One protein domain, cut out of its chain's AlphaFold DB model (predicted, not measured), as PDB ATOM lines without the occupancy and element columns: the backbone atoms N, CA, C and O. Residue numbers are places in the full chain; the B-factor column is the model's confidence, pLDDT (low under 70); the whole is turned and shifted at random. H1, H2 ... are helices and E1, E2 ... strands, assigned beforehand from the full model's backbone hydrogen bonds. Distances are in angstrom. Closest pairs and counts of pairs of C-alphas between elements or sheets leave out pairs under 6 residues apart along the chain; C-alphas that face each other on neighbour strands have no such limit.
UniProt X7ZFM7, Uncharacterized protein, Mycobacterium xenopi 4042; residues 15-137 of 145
ATOM      1  N   ILE A  15     -47.060  17.577   0.987       96.81
ATOM      2  CA  ILE A  15     -45.795  16.916   1.287       96.81
ATOM      3  C   ILE A  15     -44.673  17.930   1.097       96.81
ATOM      4  O   ILE A  15     -44.617  18.622   0.080       96.81
ATOM      5  N   VAL A  16     -43.755  17.988   2.057       96.81
ATOM      6  CA  VAL A  16     -42.545  18.809   1.964       96.81
ATOM      7  C   VAL A  16     -41.336  17.895   2.052       96.81
ATOM      8  O   VAL A  16     -41.231  17.075   2.961       96.81
ATOM      9  N   VAL A  17     -40.413  18.042   1.105       96.38
ATOM     10  CA  VAL A  17     -39.127  17.340   1.136       96.38
ATOM     11  C   VAL A  17     -38.116  18.186   1.897       96.38
ATOM     12  O   VAL A  17     -37.976  19.378   1.615       96.38
ATOM     13  N   VAL A  18     -37.399  17.575   2.841       93.44
ATOM     14  CA  VAL A  18     -36.300  18.225   3.562       93.44
ATOM     15  C   VAL A  18     -35.234  18.659   2.543       93.44
ATOM     16  O   VAL A  18     -34.722  17.821   1.795       93.44
ATOM     17  N   PRO A  19     -34.889  19.958   2.456       90.88
ATOM     18  CA  PRO A  19     -33.879  20.413   1.509       90.88
ATOM     19  C   PRO A  19     -32.500  19.823   1.821       90.88
ATOM     20  O   PRO A  19     -32.164  19.543   2.973       90.88
ATOM     21  N   SER A  20     -31.652  19.696   0.796       84.31
ATOM     22  CA  SER A  20     -30.274  19.257   1.023       84.31
ATOM     23  C   SER A  20     -29.522  20.272   1.882       84.31
ATOM     24  O   SER A  20     -29.553  21.475   1.617       84.31
ATOM     25  N   ALA A  21     -28.752  19.781   2.850       73.56
ATOM     26  CA  ALA A  21     -27.784  20.607   3.566       73.56
ATOM     27  C   ALA A  21     -26.525  20.917   2.724       73.56
ATOM     28  O   ALA A  21     -25.792  21.833   3.074       73.56
ATOM     29  N   ASN A  22     -26.277  20.203   1.614       77.56
ATOM     30  CA  ASN A  22     -25.078  20.387   0.789       77.56
ATOM     31  C   ASN A  22     -25.218  21.600  -0.161       77.56
ATOM     32  O   ASN A  22     -26.099  21.564  -1.030       77.56
ATOM     33  N   PRO A  23     -24.379  22.651  -0.037       74.50
ATOM     34  CA  PRO A  23     -24.440  23.838  -0.886       74.50
ATOM     35  C   PRO A  23     -24.241  23.586  -2.372       74.50
ATOM     36  O   PRO A  23     -24.896  24.254  -3.168       74.50
ATOM     37  N   ASP A  24     -23.465  22.570  -2.730       80.75
ATOM     38  CA  ASP A  24     -23.173  22.231  -4.123       80.75
ATOM     39  C   ASP A  24     -24.330  21.487  -4.803       80.75
ATOM     40  O   ASP A  24     -24.302  21.233  -6.006       80.75
ATOM     41  N   ARG A  25     -25.374  21.121  -4.043       78.88
ATOM     42  CA  ARG A  25     -26.578  20.494  -4.587       78.88
ATOM     43  C   ARG A  25     -27.642  21.568  -4.851       78.88
ATOM     44  O   ARG A  25     -28.234  22.065  -3.886       78.88
ATOM     45  N   PRO A  26     -27.925  21.915  -6.122       78.44
ATOM     46  CA  PRO A  26     -28.951  22.900  -6.433       78.44
ATOM     47  C   PRO A  26     -30.345  22.380  -6.038       78.44
ATOM     48  O   PRO A  26     -30.599  21.174  -6.121       78.44
ATOM     49  N   PRO A  27     -31.260  23.261  -5.596       81.25
ATOM     50  CA  PRO A  27     -32.663  22.907  -5.434       81.25
ATOM     51  C   PRO A  27     -33.350  22.711  -6.805       81.25
ATOM     52  O   PRO A  27     -32.919  23.313  -7.789       81.25
ATOM     53  N   PRO A  28     -34.450  21.937  -6.877       82.94
ATOM     54  CA  PRO A  28     -35.058  21.182  -5.783       82.94
ATOM     55  C   PRO A  28     -34.276  19.900  -5.449       82.94
ATOM     56  O   PRO A  28     -33.485  19.394  -6.239       82.94
ATOM     57  N   HIS A  29     -34.502  19.354  -4.251       86.94
ATOM     58  CA  HIS A  29     -33.916  18.068  -3.862       86.94
ATOM     59  C   HIS A  29     -34.340  16.964  -4.856       86.94
ATOM     60  O   HIS A  29     -35.524  16.907  -5.176       86.94
ATOM     61  N   PRO A  30     -33.472  16.031  -5.296       90.69
ATOM     62  CA  PRO A  30     -33.869  14.968  -6.232       90.69
ATOM     63  C   PRO A  30     -35.083  14.148  -5.781       90.69
ATOM     64  O   PRO A  30     -35.908  13.759  -6.601       90.69
ATOM     65  N   LEU A  31     -35.245  13.948  -4.467       92.31
ATOM     66  CA  LEU A  31     -36.442  13.305  -3.916       92.31
ATOM     67  C   LEU A  31     -37.731  14.088  -4.212       92.31
ATOM     68  O   LEU A  31     -38.756  13.476  -4.471       92.31
ATOM     69  N   HIS A  32     -37.687  15.422  -4.232       93.56
ATOM     70  CA  HIS A  32     -38.830  16.231  -4.657       93.56
ATOM     71  C   HIS A  32     -39.215  15.896  -6.099       93.56
ATOM     72  O   HIS A  32     -40.380  15.623  -6.362       93.56
ATOM     73  N   THR A  33     -38.243  15.857  -7.016       90.62
ATOM     74  CA  THR A  33     -38.481  15.508  -8.425       90.62
ATOM     75  C   THR A  33     -39.124  14.132  -8.565       90.62
ATOM     76  O   THR A  33     -40.105  13.997  -9.289       90.62
ATOM     77  N   ILE A  34     -38.619  13.134  -7.833       92.44
ATOM     78  CA  ILE A  34     -39.180  11.778  -7.837       92.44
ATOM     79  C   ILE A  34     -40.630  11.800  -7.345       92.44
ATOM     80  O   ILE A  34     -41.514  11.307  -8.036       92.44
ATOM     81  N   LEU A  35     -40.902  12.403  -6.183       93.62
ATOM     82  CA  LEU A  35     -42.251  12.422  -5.608       93.62
ATOM     83  C   LEU A  35     -43.259  13.157  -6.500       93.62
ATOM     84  O   LEU A  35     -44.398  12.708  -6.622       93.62
ATOM     85  N   SER A  36     -42.848  14.243  -7.161       91.75
ATOM     86  CA  SER A  36     -43.696  14.973  -8.111       91.75
ATOM     87  C   SER A  36     -44.104  14.135  -9.329       91.75
ATOM     88  O   SER A  36     -45.118  14.434  -9.949       91.75
ATOM     89  N   GLN A  37     -43.350  13.087  -9.666       92.50
ATOM     90  CA  GLN A  37     -43.632  12.199 -10.799       92.50
ATOM     91  C   GLN A  37     -44.528  11.004 -10.435       92.50
ATOM     92  O   GLN A  37     -45.026  10.329 -11.330       92.50
ATOM     93  N   LEU A  38     -44.769  10.742  -9.145       91.69
ATOM     94  CA  LEU A  38     -45.532   9.571  -8.688       91.69
ATOM     95  C   LEU A  38     -47.061   9.724  -8.790       91.69
ATOM     96  O   LEU A  38     -47.784   8.811  -8.400       91.69
ATOM     97  N   GLY A  39     -47.570  10.864  -9.274       90.25
ATOM     98  CA  GLY A  39     -49.015  11.093  -9.413       90.25
ATOM     99  C   GLY A  39     -49.774  11.087  -8.079       90.25
ATOM    100  O   GLY A  39     -50.923  10.649  -8.022       90.25
ATOM    101  N   LEU A  40     -49.134  11.527  -6.989       91.88
ATOM    102  CA  LEU A  40     -49.763  11.577  -5.667       91.88
ATOM    103  C   LEU A  40     -50.922  12.585  -5.646       91.88
ATOM    104  O   LEU A  40     -50.829  13.671  -6.208       91.88
ATOM    105  N   GLN A  41     -52.000  12.239  -4.939       91.56
ATOM    106  CA  GLN A  41     -53.193  13.091  -4.808       91.56
ATOM    107  C   GLN A  41     -52.952  14.354  -3.968       91.56
ATOM    108  O   GLN A  41     -53.738  15.296  -4.025       91.56
ATOM    109  N   VAL A  42     -51.886  14.363  -3.166       93.31
ATOM    110  CA  VAL A  42     -51.513  15.483  -2.302       93.31
ATOM    111  C   VAL A  42     -50.334  16.225  -2.935       93.31
ATOM    112  O   VAL A  42     -49.365  15.571  -3.333       93.31
ATOM    113  N   PRO A  43     -50.367  17.568  -3.022       95.31
ATOM    114  CA  PRO A  43     -49.307  18.328  -3.671       95.31
ATOM    115  C   PRO A  43     -47.966  18.208  -2.938       95.31
ATOM    116  O   PRO A  43     -47.889  18.295  -1.708       95.31
ATOM    117  N   ILE A  44     -46.890  18.088  -3.719       95.75
ATOM    118  CA  ILE A  44     -45.516  18.272  -3.240       95.75
ATOM    119  C   ILE A  44     -45.196  19.764  -3.318       95.75
ATOM    120  O   ILE A  44     -45.308  20.356  -4.391       95.75
ATOM    121  N   ARG A  45     -44.818  20.384  -2.198       94.75
ATOM    122  CA  ARG A  45     -44.513  21.819  -2.133       94.75
ATOM    123  C   ARG A  45     -43.087  22.082  -1.671       94.75
ATOM    124  O   ARG A  45     -42.561  21.415  -0.780       94.75
ATOM    125  N   VAL A  46     -42.494  23.138  -2.223       94.06
ATOM    126  CA  VAL A  46     -41.212  23.691  -1.770       94.06
ATOM    127  C   VAL A  46     -41.486  24.770  -0.724       94.06
ATOM    128  O   VAL A  46     -41.472  25.956  -1.026       94.06
ATOM    129  N   LEU A  47     -41.769  24.361   0.517       95.00
ATOM    130  CA  LEU A  47     -42.001  25.311   1.620       95.00
ATOM    131  C   LEU A  47     -40.728  25.702   2.364       95.00
ATOM    132  O   LEU A  47     -40.696  26.738   3.017       95.00
ATOM    133  N   LEU A  48     -39.675  24.897   2.263       93.69
ATOM    134  CA  LEU A  48     -38.420  25.121   2.967       93.69
ATOM    135  C   LEU A  48     -37.290  25.399   1.988       93.69
ATOM    136  O   LEU A  48     -37.179  24.780   0.930       93.69
ATOM    137  N   ARG A  49     -36.397  26.286   2.406       91.62
ATOM    138  CA  ARG A  49     -35.080  26.468   1.809       91.62
ATOM    139  C   ARG A  49     -34.023  26.484   2.899       91.62
ATOM    140  O   ARG A  49     -34.315  26.554   4.094       91.62
ATOM    141  N   ARG A  50     -32.777  26.416   2.456       87.38
ATOM    142  CA  ARG A  50     -31.614  26.508   3.323       87.38
ATOM    143  C   ARG A  50     -31.623  27.826   4.113       87.38
ATOM    144  O   ARG A  50     -31.811  28.885   3.516       87.38
ATOM    145  N   GLY A  51     -31.436  27.740   5.428       85.62
ATOM    146  CA  GLY A  51     -31.271  28.888   6.316       85.62
ATOM    147  C   GLY A  51     -29.816  29.379   6.412       85.62
ATOM    148  O   GLY A  51     -28.928  28.805   5.778       85.62
ATOM    149  N   PRO A  52     -29.565  30.464   7.161       78.06
ATOM    150  CA  PRO A  52     -28.260  31.130   7.220       78.06
ATOM    151  C   PRO A  52     -27.221  30.448   8.133       78.06
ATOM    152  O   PRO A  52     -26.055  30.839   8.093       78.06
ATOM    153  N   ALA A  53     -27.610  29.460   8.945       69.31
ATOM    154  CA  ALA A  53     -26.726  28.794   9.907       69.31
ATOM    155  C   ALA A  53     -25.504  28.122   9.253       69.31
ATOM    156  O   ALA A  53     -25.597  27.565   8.156       69.31
ATOM    157  N   SER A  54     -24.370  28.090   9.964       58.75
ATOM    158  CA  SER A  54     -23.205  27.304   9.545       58.75
ATOM    159  C   SER A  54     -23.434  25.805   9.800       58.75
ATOM    160  O   SER A  54     -23.850  25.363  10.870       58.75
ATOM    161  N   TRP A  55     -23.159  24.986   8.784       60.78
ATOM    162  CA  TRP A  55     -23.601  23.584   8.686       60.78
ATOM    163  C   TRP A  55     -22.843  22.578   9.549       60.78
ATOM    164  O   TRP A  55     -23.084  21.376   9.441       60.78
ATOM    165  N   VAL A  56     -21.943  23.048  10.413       52.09
ATOM    166  CA  VAL A  56     -21.159  22.182  11.301       52.09
ATOM    167  C   VAL A  56     -22.067  21.512  12.344       52.09
ATOM    168  O   VAL A  56     -21.729  20.444  12.844       52.09
ATOM    169  N   GLN A  57     -23.256  22.076  12.611       52.94
ATOM    170  CA  GLN A  57     -24.286  21.476  13.464       52.94
ATOM    171  C   GLN A  57     -25.707  21.790  12.946       52.94
ATOM    172  O   GLN A  57     -26.317  22.772  13.365       52.94
ATOM    173  N   PRO A  58     -26.301  20.951  12.073       50.28
ATOM    174  CA  PRO A  58     -27.624  21.199  11.490       50.28
ATOM    175  C   PRO A  58     -28.795  21.092  12.482       50.28
ATOM    176  O   PRO A  58     -29.936  21.063  12.045       50.28
ATOM    177  N   ALA A  59     -28.532  21.007  13.791       54.16
ATOM    178  CA  ALA A  59     -29.541  20.993  14.851       54.16
ATOM    179  C   ALA A  59     -29.983  22.405  15.293       54.16
ATOM    180  O   ALA A  59     -30.789  22.535  16.212       54.16
ATOM    181  N   GLY A  60     -29.457  23.464  14.665       64.12
ATOM    182  CA  GLY A  60     -29.896  24.838  14.903       64.12
ATOM    183  C   GLY A  60     -31.306  25.097  14.362       64.12
ATOM    184  O   GLY A  60     -31.685  24.568  13.310       64.12
ATOM    185  N   ARG A  61     -32.081  25.930  15.073       69.81
ATOM    186  CA  ARG A  61     -33.409  26.423  14.637       69.81
ATOM    187  C   ARG A  61     -33.352  27.213  13.323       69.81
ATOM    188  O   ARG A  61     -34.363  27.377  12.658       69.81
ATOM    189  N   ASP A  62     -32.170  27.676  12.950       73.38
ATOM    190  CA  ASP A  62     -31.853  28.478  11.772       73.38
ATOM    191  C   ASP A  62     -31.290  27.655  10.600       73.38
ATOM    192  O   ASP A  62     -30.906  28.217   9.572       73.38
ATOM    193  N   GLY A  63     -31.263  26.320  10.714       81.94
ATOM    194  CA  GLY A  63     -30.861  25.442   9.612       81.94
ATOM    195  C   GLY A  63     -31.810  25.543   8.413       81.94
ATOM    196  O   GLY A  63     -31.376  25.526   7.266       81.94
ATOM    197  N   PHE A  64     -33.108  25.725   8.635       89.81
ATOM    198  CA  PHE A  64     -34.067  25.917   7.548       89.81
ATOM    199  C   PHE A  64     -34.926  27.144   7.793       89.81
ATOM    200  O   PHE A  64     -35.201  27.517   8.927       89.81
ATOM    201  N   VAL A  65     -35.354  27.763   6.699       92.12
ATOM    202  CA  VAL A  65     -36.295  28.883   6.707       92.12
ATOM    203  C   VAL A  65     -37.356  28.647   5.644       92.12
ATOM    204  O   VAL A  65     -37.152  27.857   4.715       92.12
ATOM    205  N   LEU A  66     -38.477  29.361   5.741       93.62
ATOM    206  CA  LEU A  66     -39.480  29.315   4.687       93.62
ATOM    207  C   LEU A  66     -38.915  29.814   3.348       93.62
ATOM    208  O   LEU A  66     -38.199  30.821   3.270       93.62
ATOM    209  N   ALA A  67     -39.254  29.090   2.285       92.50
ATOM    210  CA  ALA A  67     -39.004  29.507   0.910       92.50
ATOM    211  C   ALA A  67     -39.996  30.595   0.472       92.50
ATOM    212  O   ALA A  67     -39.610  31.531  -0.221       92.50
ATOM    213  N   GLU A  68     -41.241  30.505   0.942       89.31
ATOM    214  CA  GLU A  68     -42.315  31.461   0.683       89.31
ATOM    215  C   GLU A  68     -43.253  31.566   1.892       89.31
ATOM    216  O   GLU A  68     -43.400  30.613   2.659       89.31
ATOM    217  N   LYS A  69     -43.911  32.718   2.065       88.94
ATOM    218  CA  LYS A  69     -45.009  32.851   3.032       88.94
ATOM    219  C   LYS A  69     -46.291  32.330   2.394       88.94
ATOM    220  O   LYS A  69     -46.673  32.790   1.324       88.94
ATOM    221  N   CYS A  70     -46.982  31.425   3.074       93.12
ATOM    222  CA  CYS A  70     -48.318  30.985   2.687       93.12
ATOM    223  C   CYS A  70     -49.194  30.779   3.928       93.12
ATOM    224  O   CYS A  70     -48.720  30.927   5.056       93.12
ATOM    225  N   SER A  71     -50.481  30.495   3.726       95.25
ATOM    226  CA  SER A  71     -51.368  30.139   4.833       95.25
ATOM    227  C   SER A  71     -50.854  28.885   5.557       95.25
ATOM    228  O   SER A  71     -50.206  28.043   4.927       95.25
ATOM    229  N   PRO A  72     -51.145  28.727   6.862       96.81
ATOM    230  CA  PRO A  72     -50.883  27.492   7.595       96.81
ATOM    231  C   PRO A  72     -51.306  26.243   6.815       96.81
ATOM    232  O   PRO A  72     -52.321  26.243   6.118       96.81
ATOM    233  N   GLN A  73     -50.508  25.183   6.917       97.25
ATOM    234  CA  GLN A  73     -50.710  23.910   6.215       97.25
ATOM    235  C   GLN A  73     -50.445  22.772   7.189       97.25
ATOM    236  O   GLN A  73     -49.556  22.878   8.035       97.25
ATOM    237  N   ARG A  74     -51.146  21.656   7.019       97.00
ATOM    238  CA  ARG A  74     -50.803  20.371   7.625       97.00
ATOM    239  C   ARG A  74     -49.777  19.687   6.731       97.00
ATOM    240  O   ARG A  74     -50.084  19.324   5.598       97.00
ATOM    241  N   VAL A  75     -48.557  19.537   7.218       96.50
ATOM    242  CA  VAL A  75     -47.410  19.089   6.428       96.50
ATOM    243  C   VAL A  75     -47.043  17.657   6.787       96.50
ATOM    244  O   VAL A  75     -46.902  17.315   7.963       96.50
ATOM    245  N   PHE A  76     -46.832  16.833   5.763       95.44
ATOM    246  CA  PHE A  76     -46.149  15.552   5.892       95.44
ATOM    247  C   PHE A  76     -44.707  15.695   5.390       95.44
ATOM    248  O   PHE A  76     -44.469  15.996   4.219       95.44
ATOM    249  N   LEU A  77     -43.740  15.539   6.290       95.00
ATOM    250  CA  LEU A  77     -42.331  15.802   6.003       95.00
ATOM    251  C   LEU A  77     -41.644  14.538   5.473       95.00
ATOM    252  O   LEU A  77     -41.844  13.451   6.011       95.00
ATOM    253  N   VAL A  78     -40.818  14.663   4.436       95.50
ATOM    254  CA  VAL A  78     -40.087  13.526   3.861       95.50
ATOM    255  C   VAL A  78     -38.596  13.830   3.775       95.50
ATOM    256  O   VAL A  78     -38.204  14.873   3.258       95.50
ATOM    257  N   ASP A  79     -37.767  12.903   4.249       92.88
ATOM    258  CA  ASP A  79     -36.303  12.959   4.149       92.88
ATOM    259  C   ASP A  79     -35.763  11.692   3.468       92.88
ATOM    260  O   ASP A  79     -36.380  10.623   3.518       92.88
ATOM    261  N   ASP A  80     -34.606  11.791   2.818       91.69
ATOM    262  CA  ASP A  80     -34.004  10.645   2.137       91.69
ATOM    263  C   ASP A  80     -33.297   9.708   3.125       91.69
ATOM    264  O   ASP A  80     -33.534   8.498   3.124       91.69
ATOM    265  N   VAL A  81     -32.463  10.261   4.008       89.94
ATOM    266  CA  VAL A  81     -31.619   9.489   4.921       89.94
ATOM    267  C   VAL A  81     -31.583  10.106   6.314       89.94
ATOM    268  O   VAL A  81     -30.938  11.126   6.571       89.94
ATOM    269  N   TYR A  82     -32.153   9.380   7.274       88.62
ATOM    270  CA  TYR A  82     -32.022   9.675   8.693       88.62
ATOM    271  C   TYR A  82     -30.660   9.210   9.218       88.62
ATOM    272  O   TYR A  82     -30.387   8.013   9.293       88.62
ATOM    273  N   THR A  83     -29.808  10.151   9.616       86.69
ATOM    274  CA  THR A  83     -28.527   9.874  10.295       86.69
ATOM    275  C   THR A  83     -28.656  10.174  11.788       86.69
ATOM    276  O   THR A  83     -28.958   9.288  12.584       86.69
ATOM    277  N   THR A  84     -28.514  11.446  12.160       83.50
ATOM    278  CA  THR A  84     -28.734  11.951  13.524       83.50
ATOM    279  C   THR A  84     -30.170  12.424  13.751       83.50
ATOM    280  O   THR A  84     -30.604  12.550  14.890       83.50
ATOM    281  N   GLY A  85     -30.909  12.699  12.672       85.38
ATOM    282  CA  GLY A  85     -32.222  13.348  12.716       85.38
ATOM    283  C   GLY A  85     -32.172  14.872  12.808       85.38
ATOM    284  O   GLY A  85     -33.221  15.506  12.791       85.38
ATOM    285  N   ALA A  86     -30.982  15.482  12.860       86.12
ATOM    286  CA  ALA A  86     -30.844  16.932  12.997       86.12
ATOM    287  C   ALA A  86     -31.610  17.697  11.902       86.12
ATOM    288  O   ALA A  86     -32.404  18.577  12.210       86.12
ATOM    289  N   ARG A  87     -31.458  17.298  10.631       88.19
ATOM    290  CA  ARG A  87     -32.090  18.001   9.503       88.19
ATOM    291  C   ARG A  87     -33.614  17.949   9.552       88.19
ATOM    292  O   ARG A  87     -34.254  18.990   9.468       88.19
ATOM    293  N   ILE A  88     -34.188  16.756   9.694       90.81
ATOM    294  CA  ILE A  88     -35.645  16.593   9.705       90.81
ATOM    295  C   ILE A  88     -36.284  17.297  10.911       90.81
ATOM    296  O   ILE A  88     -37.338  17.909  10.764       90.81
ATOM    297  N   ASN A  89     -35.615  17.302  12.070       90.25
ATOM    298  CA  ASN A  89     -36.083  18.028  13.252       90.25
ATOM    299  C   ASN A  89     -35.989  19.550  13.072       90.25
ATOM    300  O   ASN A  89     -36.944  20.250  13.398       90.25
ATOM    301  N   SER A  90     -34.902  20.074  12.499       90.12
ATOM    302  CA  SER A  90     -34.792  21.510  12.204       90.12
ATOM    303  C   SER A  90     -35.781  21.965  11.130       90.12
ATOM    304  O   SER A  90     -36.343  23.050  11.232       90.12
ATOM    305  N   ALA A  91     -36.049  21.131  10.124       92.31
ATOM    306  CA  ALA A  91     -37.080  21.393   9.125       92.31
ATOM    307  C   ALA A  91     -38.481  21.431   9.757       92.31
ATOM    308  O   ALA A  91     -39.261  22.341   9.478       92.31
ATOM    309  N   ALA A  92     -38.786  20.478  10.642       93.62
ATOM    310  CA  ALA A  92     -40.046  20.455  11.374       93.62
ATOM    311  C   ALA A  92     -40.207  21.687  12.282       93.62
ATOM    312  O   ALA A  92     -41.285  22.282  12.313       93.62
ATOM    313  N   ALA A  93     -39.136  22.100  12.968       91.62
ATOM    314  CA  ALA A  93     -39.121  23.309  13.786       91.62
ATOM    315  C   ALA A  93     -39.411  24.560  12.943       91.62
ATOM    316  O   ALA A  93     -40.340  25.289  13.260       91.62
ATOM    317  N   ALA A  94     -38.714  24.746  11.817       92.56
ATOM    318  CA  ALA A  94     -38.930  25.888  10.925       92.56
ATOM    319  C   ALA A  94     -40.369  25.967  10.380       92.56
ATOM    320  O   ALA A  94     -40.933  27.053  10.261       92.56
ATOM    321  N   LEU A  95     -40.984  24.820  10.063       94.62
ATOM    322  CA  LEU A  95     -42.390  24.755   9.651       94.62
ATOM    323  C   LEU A  95     -43.337  25.130  10.798       94.62
ATOM    324  O   LEU A  95     -44.272  25.900  10.588       94.62
ATOM    325  N   THR A  96     -43.077  24.607  11.996       94.69
ATOM    326  CA  THR A  96     -43.900  24.854  13.190       94.69
ATOM    327  C   THR A  96     -43.832  26.316  13.618       94.69
ATOM    328  O   THR A  96     -44.865  26.938  13.850       94.69
ATOM    329  N   ASP A  97     -42.630  26.893  13.635       93.19
ATOM    330  CA  ASP A  97     -42.389  28.300  13.968       93.19
ATOM    331  C   ASP A  97     -43.066  29.246  12.960       93.19
ATOM    332  O   ASP A  97     -43.463  30.358  13.305       93.19
ATOM    333  N   ALA A  98     -43.253  28.794  11.718       94.19
ATOM    334  CA  ALA A  98     -44.001  29.512  10.692       94.19
ATOM    335  C   ALA A  98     -45.529  29.300  10.748       94.19
ATOM    336  O   ALA A  98     -46.256  29.843   9.914       94.19
ATOM    337  N   GLY A  99     -46.029  28.526  11.714       96.56
ATOM    338  CA  GLY A  99     -47.454  28.259  11.910       96.56
ATOM    339  C   GLY A  99     -48.009  27.080  11.108       96.56
ATOM    340  O   GLY A  99     -49.221  26.879  11.098       96.56
ATOM    341  N   HIS A 100     -47.167  26.289  10.436       96.94
ATOM    342  CA  HIS A 100     -47.589  25.016   9.851       96.94
ATOM    343  C   HIS A 100     -47.666  23.920  10.920       96.94
ATOM    344  O   HIS A 100     -46.988  23.963  11.941       96.94
ATOM    345  N   GLU A 101     -48.464  22.889  10.666       96.62
ATOM    346  CA  GLU A 101     -48.606  21.745  11.559       96.62
ATOM    347  C   GLU A 101     -47.935  20.512  10.950       96.62
ATOM    348  O   GLU A 101     -48.395  19.985   9.937       96.62
ATOM    349  N   VAL A 102     -46.864  20.010  11.566       93.94
ATOM    350  CA  VAL A 102     -46.189  18.787  11.105       93.94
ATOM    351  C   VAL A 102     -46.967  17.561  11.590       93.94
ATOM    352  O   VAL A 102     -46.882  17.174  12.753       93.94
ATOM    353  N   ARG A 103     -47.735  16.933  10.693       92.19
ATOM    354  CA  ARG A 103     -48.595  15.772  11.003       92.19
ATOM    355  C   ARG A 103     -47.840  14.448  11.061       92.19
ATOM    356  O   ARG A 103     -48.348  13.472  11.607       92.19
ATOM    357  N   GLY A 104     -46.650  14.400  10.476       90.19
ATOM    358  CA  GLY A 104     -45.830  13.203  10.438       90.19
ATOM    359  C   GLY A 104     -44.566  13.403   9.622       90.19
ATOM    360  O   GLY A 104     -44.394  14.415   8.937       90.19
ATOM    361  N   ALA A 105     -43.688  12.411   9.713       91.00
ATOM    362  CA  ALA A 105     -42.435  12.372   8.989       91.00
ATOM    363  C   ALA A 105     -42.171  10.959   8.456       91.00
ATOM    364  O   ALA A 105     -42.368   9.975   9.171       91.00
ATOM    365  N   LEU A 106     -41.686  10.872   7.220       91.12
ATOM    366  CA  LEU A 106     -41.195   9.646   6.604       91.12
ATOM    367  C   LEU A 106     -39.733   9.828   6.211       91.12
ATOM    368  O   LEU A 106     -39.362  10.824   5.598       91.12
ATOM    369  N   VAL A 107     -38.916   8.831   6.524       90.88
ATOM    370  CA  VAL A 107     -37.545   8.740   6.024       90.88
ATOM    371  C   VAL A 107     -37.406   7.479   5.191       90.88
ATOM    372  O   VAL A 107     -37.893   6.426   5.600       90.88
ATOM    373  N   ILE A 108     -36.778   7.585   4.021       89.50
ATOM    374  CA  ILE A 108     -36.633   6.436   3.111       89.50
ATOM    375  C   ILE A 108     -35.635   5.434   3.682       89.50
ATOM    376  O   ILE A 108     -35.886   4.232   3.692       89.50
ATOM    377  N   ALA A 109     -34.507   5.932   4.184       87.94
ATOM    378  CA  ALA A 109     -33.472   5.114   4.786       87.94
ATOM    379  C   ALA A 109     -33.026   5.681   6.133       87.94
ATOM    380  O   ALA A 109     -33.135   6.876   6.413       87.94
ATOM    381  N   ARG A 110     -32.457   4.811   6.969       87.81
ATOM    382  CA  ARG A 110     -31.765   5.200   8.195       87.81
ATOM    383  C   ARG A 110     -30.342   4.669   8.161       87.81
ATOM    384  O   ARG A 110     -30.132   3.468   8.025       87.81
ATOM    385  N   ARG A 111     -29.368   5.560   8.327       89.75
ATOM    386  CA  ARG A 111     -27.960   5.199   8.486       89.75
ATOM    387  C   ARG A 111     -27.627   5.173   9.972       89.75
ATOM    388  O   ARG A 111     -27.735   6.190  10.651       89.75
ATOM    389  N   VAL A 112     -27.204   4.013  10.456       88.50
ATOM    390  CA  VAL A 112     -26.784   3.803  11.845       88.50
ATOM    391  C   VAL A 112     -25.276   3.599  11.864       88.50
ATOM    392  O   VAL A 112     -24.755   2.838  11.055       88.50
ATOM    393  N   ASN A 113     -24.586   4.286  12.775       90.56
ATOM    394  CA  ASN A 113     -23.216   3.958  13.155       90.56
ATOM    395  C   ASN A 113     -23.263   3.277  14.536       90.56
ATOM    396  O   ASN A 113     -23.468   3.990  15.523       90.56
ATOM    397  N   PRO A 114     -23.142   1.939  14.618       90.56
ATOM    398  CA  PRO A 114     -23.215   1.213  15.888       90.56
ATOM    399  C   PRO A 114     -22.141   1.652  16.890       90.56
ATOM    400  O   PRO A 114     -22.411   1.694  18.087       90.56
ATOM    401  N   ASP A 115     -20.976   2.080  16.396       93.06
ATOM    402  CA  ASP A 115     -19.820   2.455  17.220       93.06
ATOM    403  C   ASP A 115     -19.941   3.862  17.829       93.06
ATOM    404  O   ASP A 115     -19.094   4.287  18.607       93.06
ATOM    405  N   TYR A 116     -20.989   4.616  17.475       87.19
ATOM    406  CA  TYR A 116     -21.158   5.994  17.934       87.19
ATOM    407  C   TYR A 116     -21.525   6.093  19.423       87.19
ATOM    408  O   TYR A 116     -21.048   6.987  20.115       87.19
ATOM    409  N   GLN A 117     -22.402   5.209  19.917       89.81
ATOM    410  CA  GLN A 117     -22.805   5.142  21.328       89.81
ATOM    411  C   GLN A 117     -23.517   3.812  21.638       89.81
ATOM    412  O   GLN A 117     -24.145   3.251  20.734       89.81
ATOM    413  N   PRO A 118     -23.556   3.353  22.907       90.94
ATOM    414  CA  PRO A 118     -24.180   2.077  23.277       90.94
ATOM    415  C   PRO A 118     -25.625   1.911  22.788       90.94
ATOM    416  O   PRO A 118     -25.993   0.861  22.274       90.94
ATOM    417  N   ALA A 119     -26.437   2.971  22.851       86.75
ATOM    418  CA  ALA A 119     -27.821   2.928  22.375       86.75
ATOM    419  C   ALA A 119     -27.942   2.670  20.858       86.75
ATOM    420  O   ALA A 119     -28.920   2.069  20.412       86.75
ATOM    421  N   ALA A 120     -26.965   3.113  20.055       87.06
ATOM    422  CA  ALA A 120     -26.936   2.848  18.618       87.06
ATOM    423  C   ALA A 120     -26.590   1.382  18.333       87.06
ATOM    424  O   ALA A 120     -27.226   0.779  17.468       87.06
ATOM    425  N   ALA A 121     -25.654   0.805  19.094       91.19
ATOM    426  CA  ALA A 121     -25.343  -0.621  19.045       91.19
ATOM    427  C   ALA A 121     -26.560  -1.474  19.436       91.19
ATOM    428  O   ALA A 121     -26.978  -2.319  18.653       91.19
ATOM    429  N   THR A 122     -27.224  -1.174  20.561       90.19
ATOM    430  CA  THR A 122     -28.445  -1.886  20.980       90.19
ATOM    431  C   THR A 122     -29.553  -1.805  19.930       90.19
ATOM    432  O   THR A 122     -30.192  -2.811  19.623       90.19
ATOM    433  N   PHE A 123     -29.782  -0.621  19.347       86.69
ATOM    434  CA  PHE A 123     -30.746  -0.466  18.255       86.69
ATOM    435  C   PHE A 123     -30.372  -1.338  17.051       86.69
ATOM    436  O   PHE A 123     -31.230  -2.015  16.490       86.69
ATOM    437  N   TRP A 124     -29.098  -1.328  16.656       89.94
ATOM    438  CA  TRP A 124     -28.606  -2.111  15.528       89.94
ATOM    439  C   TRP A 124     -28.754  -3.616  15.762       89.94
ATOM    440  O   TRP A 124     -29.243  -4.320  14.883       89.94
ATOM    441  N   ASP A 125     -28.407  -4.104  16.951       92.12
ATOM    442  CA  ASP A 125     -28.539  -5.512  17.328       92.12
ATOM    443  C   ASP A 125     -29.993  -5.976  17.296       92.12
ATOM    444  O   ASP A 125     -30.297  -7.008  16.700       92.12
ATOM    445  N   HIS A 126     -30.906  -5.171  17.846       88.19
ATOM    446  CA  HIS A 126     -32.337  -5.440  17.766       88.19
ATOM    447  C   HIS A 126     -32.826  -5.512  16.313       88.19
ATOM    448  O   HIS A 126     -33.532  -6.450  15.953       88.19
ATOM    449  N   GLN A 127     -32.429  -4.564  15.454       85.56
ATOM    450  CA  GLN A 127     -32.816  -4.591  14.040       85.56
ATOM    451  C   GLN A 127     -32.231  -5.795  13.292       85.56
ATOM    452  O   GLN A 127     -32.933  -6.382  12.477       85.56
ATOM    453  N   ARG A 128     -30.982  -6.190  13.571       87.94
ATOM    454  CA  ARG A 128     -30.357  -7.384  12.969       87.94
ATOM    455  C   ARG A 128     -31.023  -8.687  13.400       87.94
ATOM    456  O   ARG A 128     -31.000  -9.650  12.640       87.94
ATOM    457  N   ALA A 129     -31.587  -8.725  14.604       89.25
ATOM    458  CA  ALA A 129     -32.313  -9.882  15.111       89.25
ATOM    459  C   ALA A 129     -33.702 -10.047  14.468       89.25
ATOM    460  O   ALA A 129     -34.299 -11.115  14.590       89.25
ATOM    461  N   GLN A 130     -34.223  -9.021  13.783       82.81
ATOM    462  CA  GLN A 130     -35.484  -9.119  13.054       82.81
ATOM    463  C   GLN A 130     -35.246  -9.720  11.658       82.81
ATOM    464  O   GLN A 130     -34.538  -9.115  10.849       82.81
ATOM    465  N   PRO A 131     -35.832 -10.887  11.339       74.94
ATOM    466  CA  PRO A 131     -35.716 -11.457  10.007       74.94
ATOM    467  C   PRO A 131     -36.411 -10.552   8.987       74.94
ATOM    468  O   PRO A 131     -37.579 -10.202   9.142       74.94
ATOM    469  N   PHE A 132     -35.693 -10.189   7.924       72.31
ATOM    470  CA  PHE A 132     -36.289  -9.535   6.764       72.31
ATOM    471  C   PHE A 132     -36.832 -10.591   5.803       72.31
ATOM    472  O   PHE A 132     -36.123 -11.534   5.444       72.31
ATOM    473  N   THR A 133     -38.062 -10.396   5.333       70.19
ATOM    474  CA  THR A 133     -38.628 -11.193   4.247       70.19
ATOM    475  C   THR A 133     -39.143 -10.280   3.142       70.19
ATOM    476  O   THR A 133     -39.707  -9.215   3.396       70.19
ATOM    477  N   TRP A 134     -38.986 -10.705   1.889       68.19
ATOM    478  CA  TRP A 134     -39.551  -9.974   0.753       68.19
ATOM    479  C   TRP A 134     -41.085  -9.971   0.751       68.19
ATOM    480  O   TRP A 134     -41.674  -9.093   0.130       68.19
ATOM    481  N   SER A 135     -41.725 -10.896   1.474       69.31
ATOM    482  CA  SER A 135     -43.174 -10.894   1.718       69.31
ATOM    483  C   SER A 135     -43.652  -9.698   2.549       69.31
ATOM    484  O   SER A 135     -44.807  -9.306   2.409       69.31
ATOM    485  N   ASP A 136     -42.773  -9.091   3.352       59.06
ATOM    486  CA  ASP A 136     -43.068  -7.907   4.173       59.06
ATOM    487  C   ASP A 136     -42.525  -6.598   3.561       59.06
ATOM    488  O   ASP A 136     -42.694  -5.512   4.121       59.06
ATOM    489  N   SER A 137     -41.854  -6.689   2.409       53.62
ATOM    490  CA  SER A 137     -41.319  -5.558   1.642       53.62
ATOM    491  C   SER A 137     -42.443  -4.876   0.844       53.62
ATOM    492  O   SER A 137     -43.451  -5.527   0.552       53.62
TER     493      SER A 137
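What this domain is: This is residues 15 to 137 of the 145 residues of an uncharacterized protein of Mycobacterium xenopi 4042 (UniProt X7ZFM7). A small parallel sheet of E1, E4 and E5 has H2 packed along one face and H1 on the other, while the short hairpin E2 and E3 packs on another side of H2. Beyond E5 the printed part leads away to H3, and residues 126 to 137 stick out from the body. There are 123 residues printed, with named elements in the order E1, H1, E2, E3, E4, H2, E5, H3; the sheet order is E1, E4, E5, and the antiparallel pair E2 and E3 makes a second sheet. The class is mixed, helices and strands, with under half of the residues in named elements. The whole is only just compact, close to loose, with a radius of gyration of the C-alphas of 16.0 A and spans of 46 by 36 by 28 A.

Where its parts are: Begin at C-alpha 15, at (-45.795, 16.916, 1.287), where E1 runs over residues 15 to 17. Read on to H1, residues 30 to 37, 11.1 A long, then E2, residues 48 to 50, and E3, residues 64 to 66. E4, residues 74 to 82, starts at (-50.803, 20.371, 7.625), is 21.6 A long and bends by 60 degrees at residue 79. H2, residues 86 to 97, is 16.2 A long. E5, residues 101 to 110, is 23.8 A long and bends by 51 degrees at residue 107. H3, residues 118 to 129, is 16.6 A long and ends at (-32.313, -9.882, 15.111).

How they stand to each other: Start at the inner strand E4. On one side is edge strand E1, parallel, with N 16 and O 76 within hydrogen-bond range at 3.0 A; on the other side is edge strand E5, parallel, with N 77 and O 104 at 2.9 A. E4, H2 and E5 form a strand-helix-strand unit, two parallel neighbour strands with a helix between, and its crossover is right-handed. With H2 on one face of this sheet and H1 on the other, there are three layers. H2 lies over E4 and E5 at a height over the sheet of 9.4 A, along the strands, at 7 degrees to E4 on the local plane; its closest C-alphas with E4 are those of Ile 88 and Asp 79, 6.7 A apart. For H1 and E1 the closest C-alphas are those of His 32 and Val 17, 5.9 A apart. In the hairpin E2 and E3, find N 49 and O 65 within hydrogen-bond range at 2.9 A. From there look to H2: the closest C-alphas of E3 and H2, those of Phe 64 and Ala 91, are 5.7 A apart. H3 is not on the three-stranded sheet, and it is apart from H1 and H2. In H1, H2 and H3 every O i to N i+4 pair is within hydrogen-bond range.

The domain as a whole: The C-alphas farthest apart, those of Lys 69 and Ala 129, are 46.2 A apart. The printed part has no cut. The links from E1 to H1 and from E2 to E3 are long. Look for pLDDT under 70 at residues 53 to 61 and 134 to 137; the mean of the printed part of this model is 86.5.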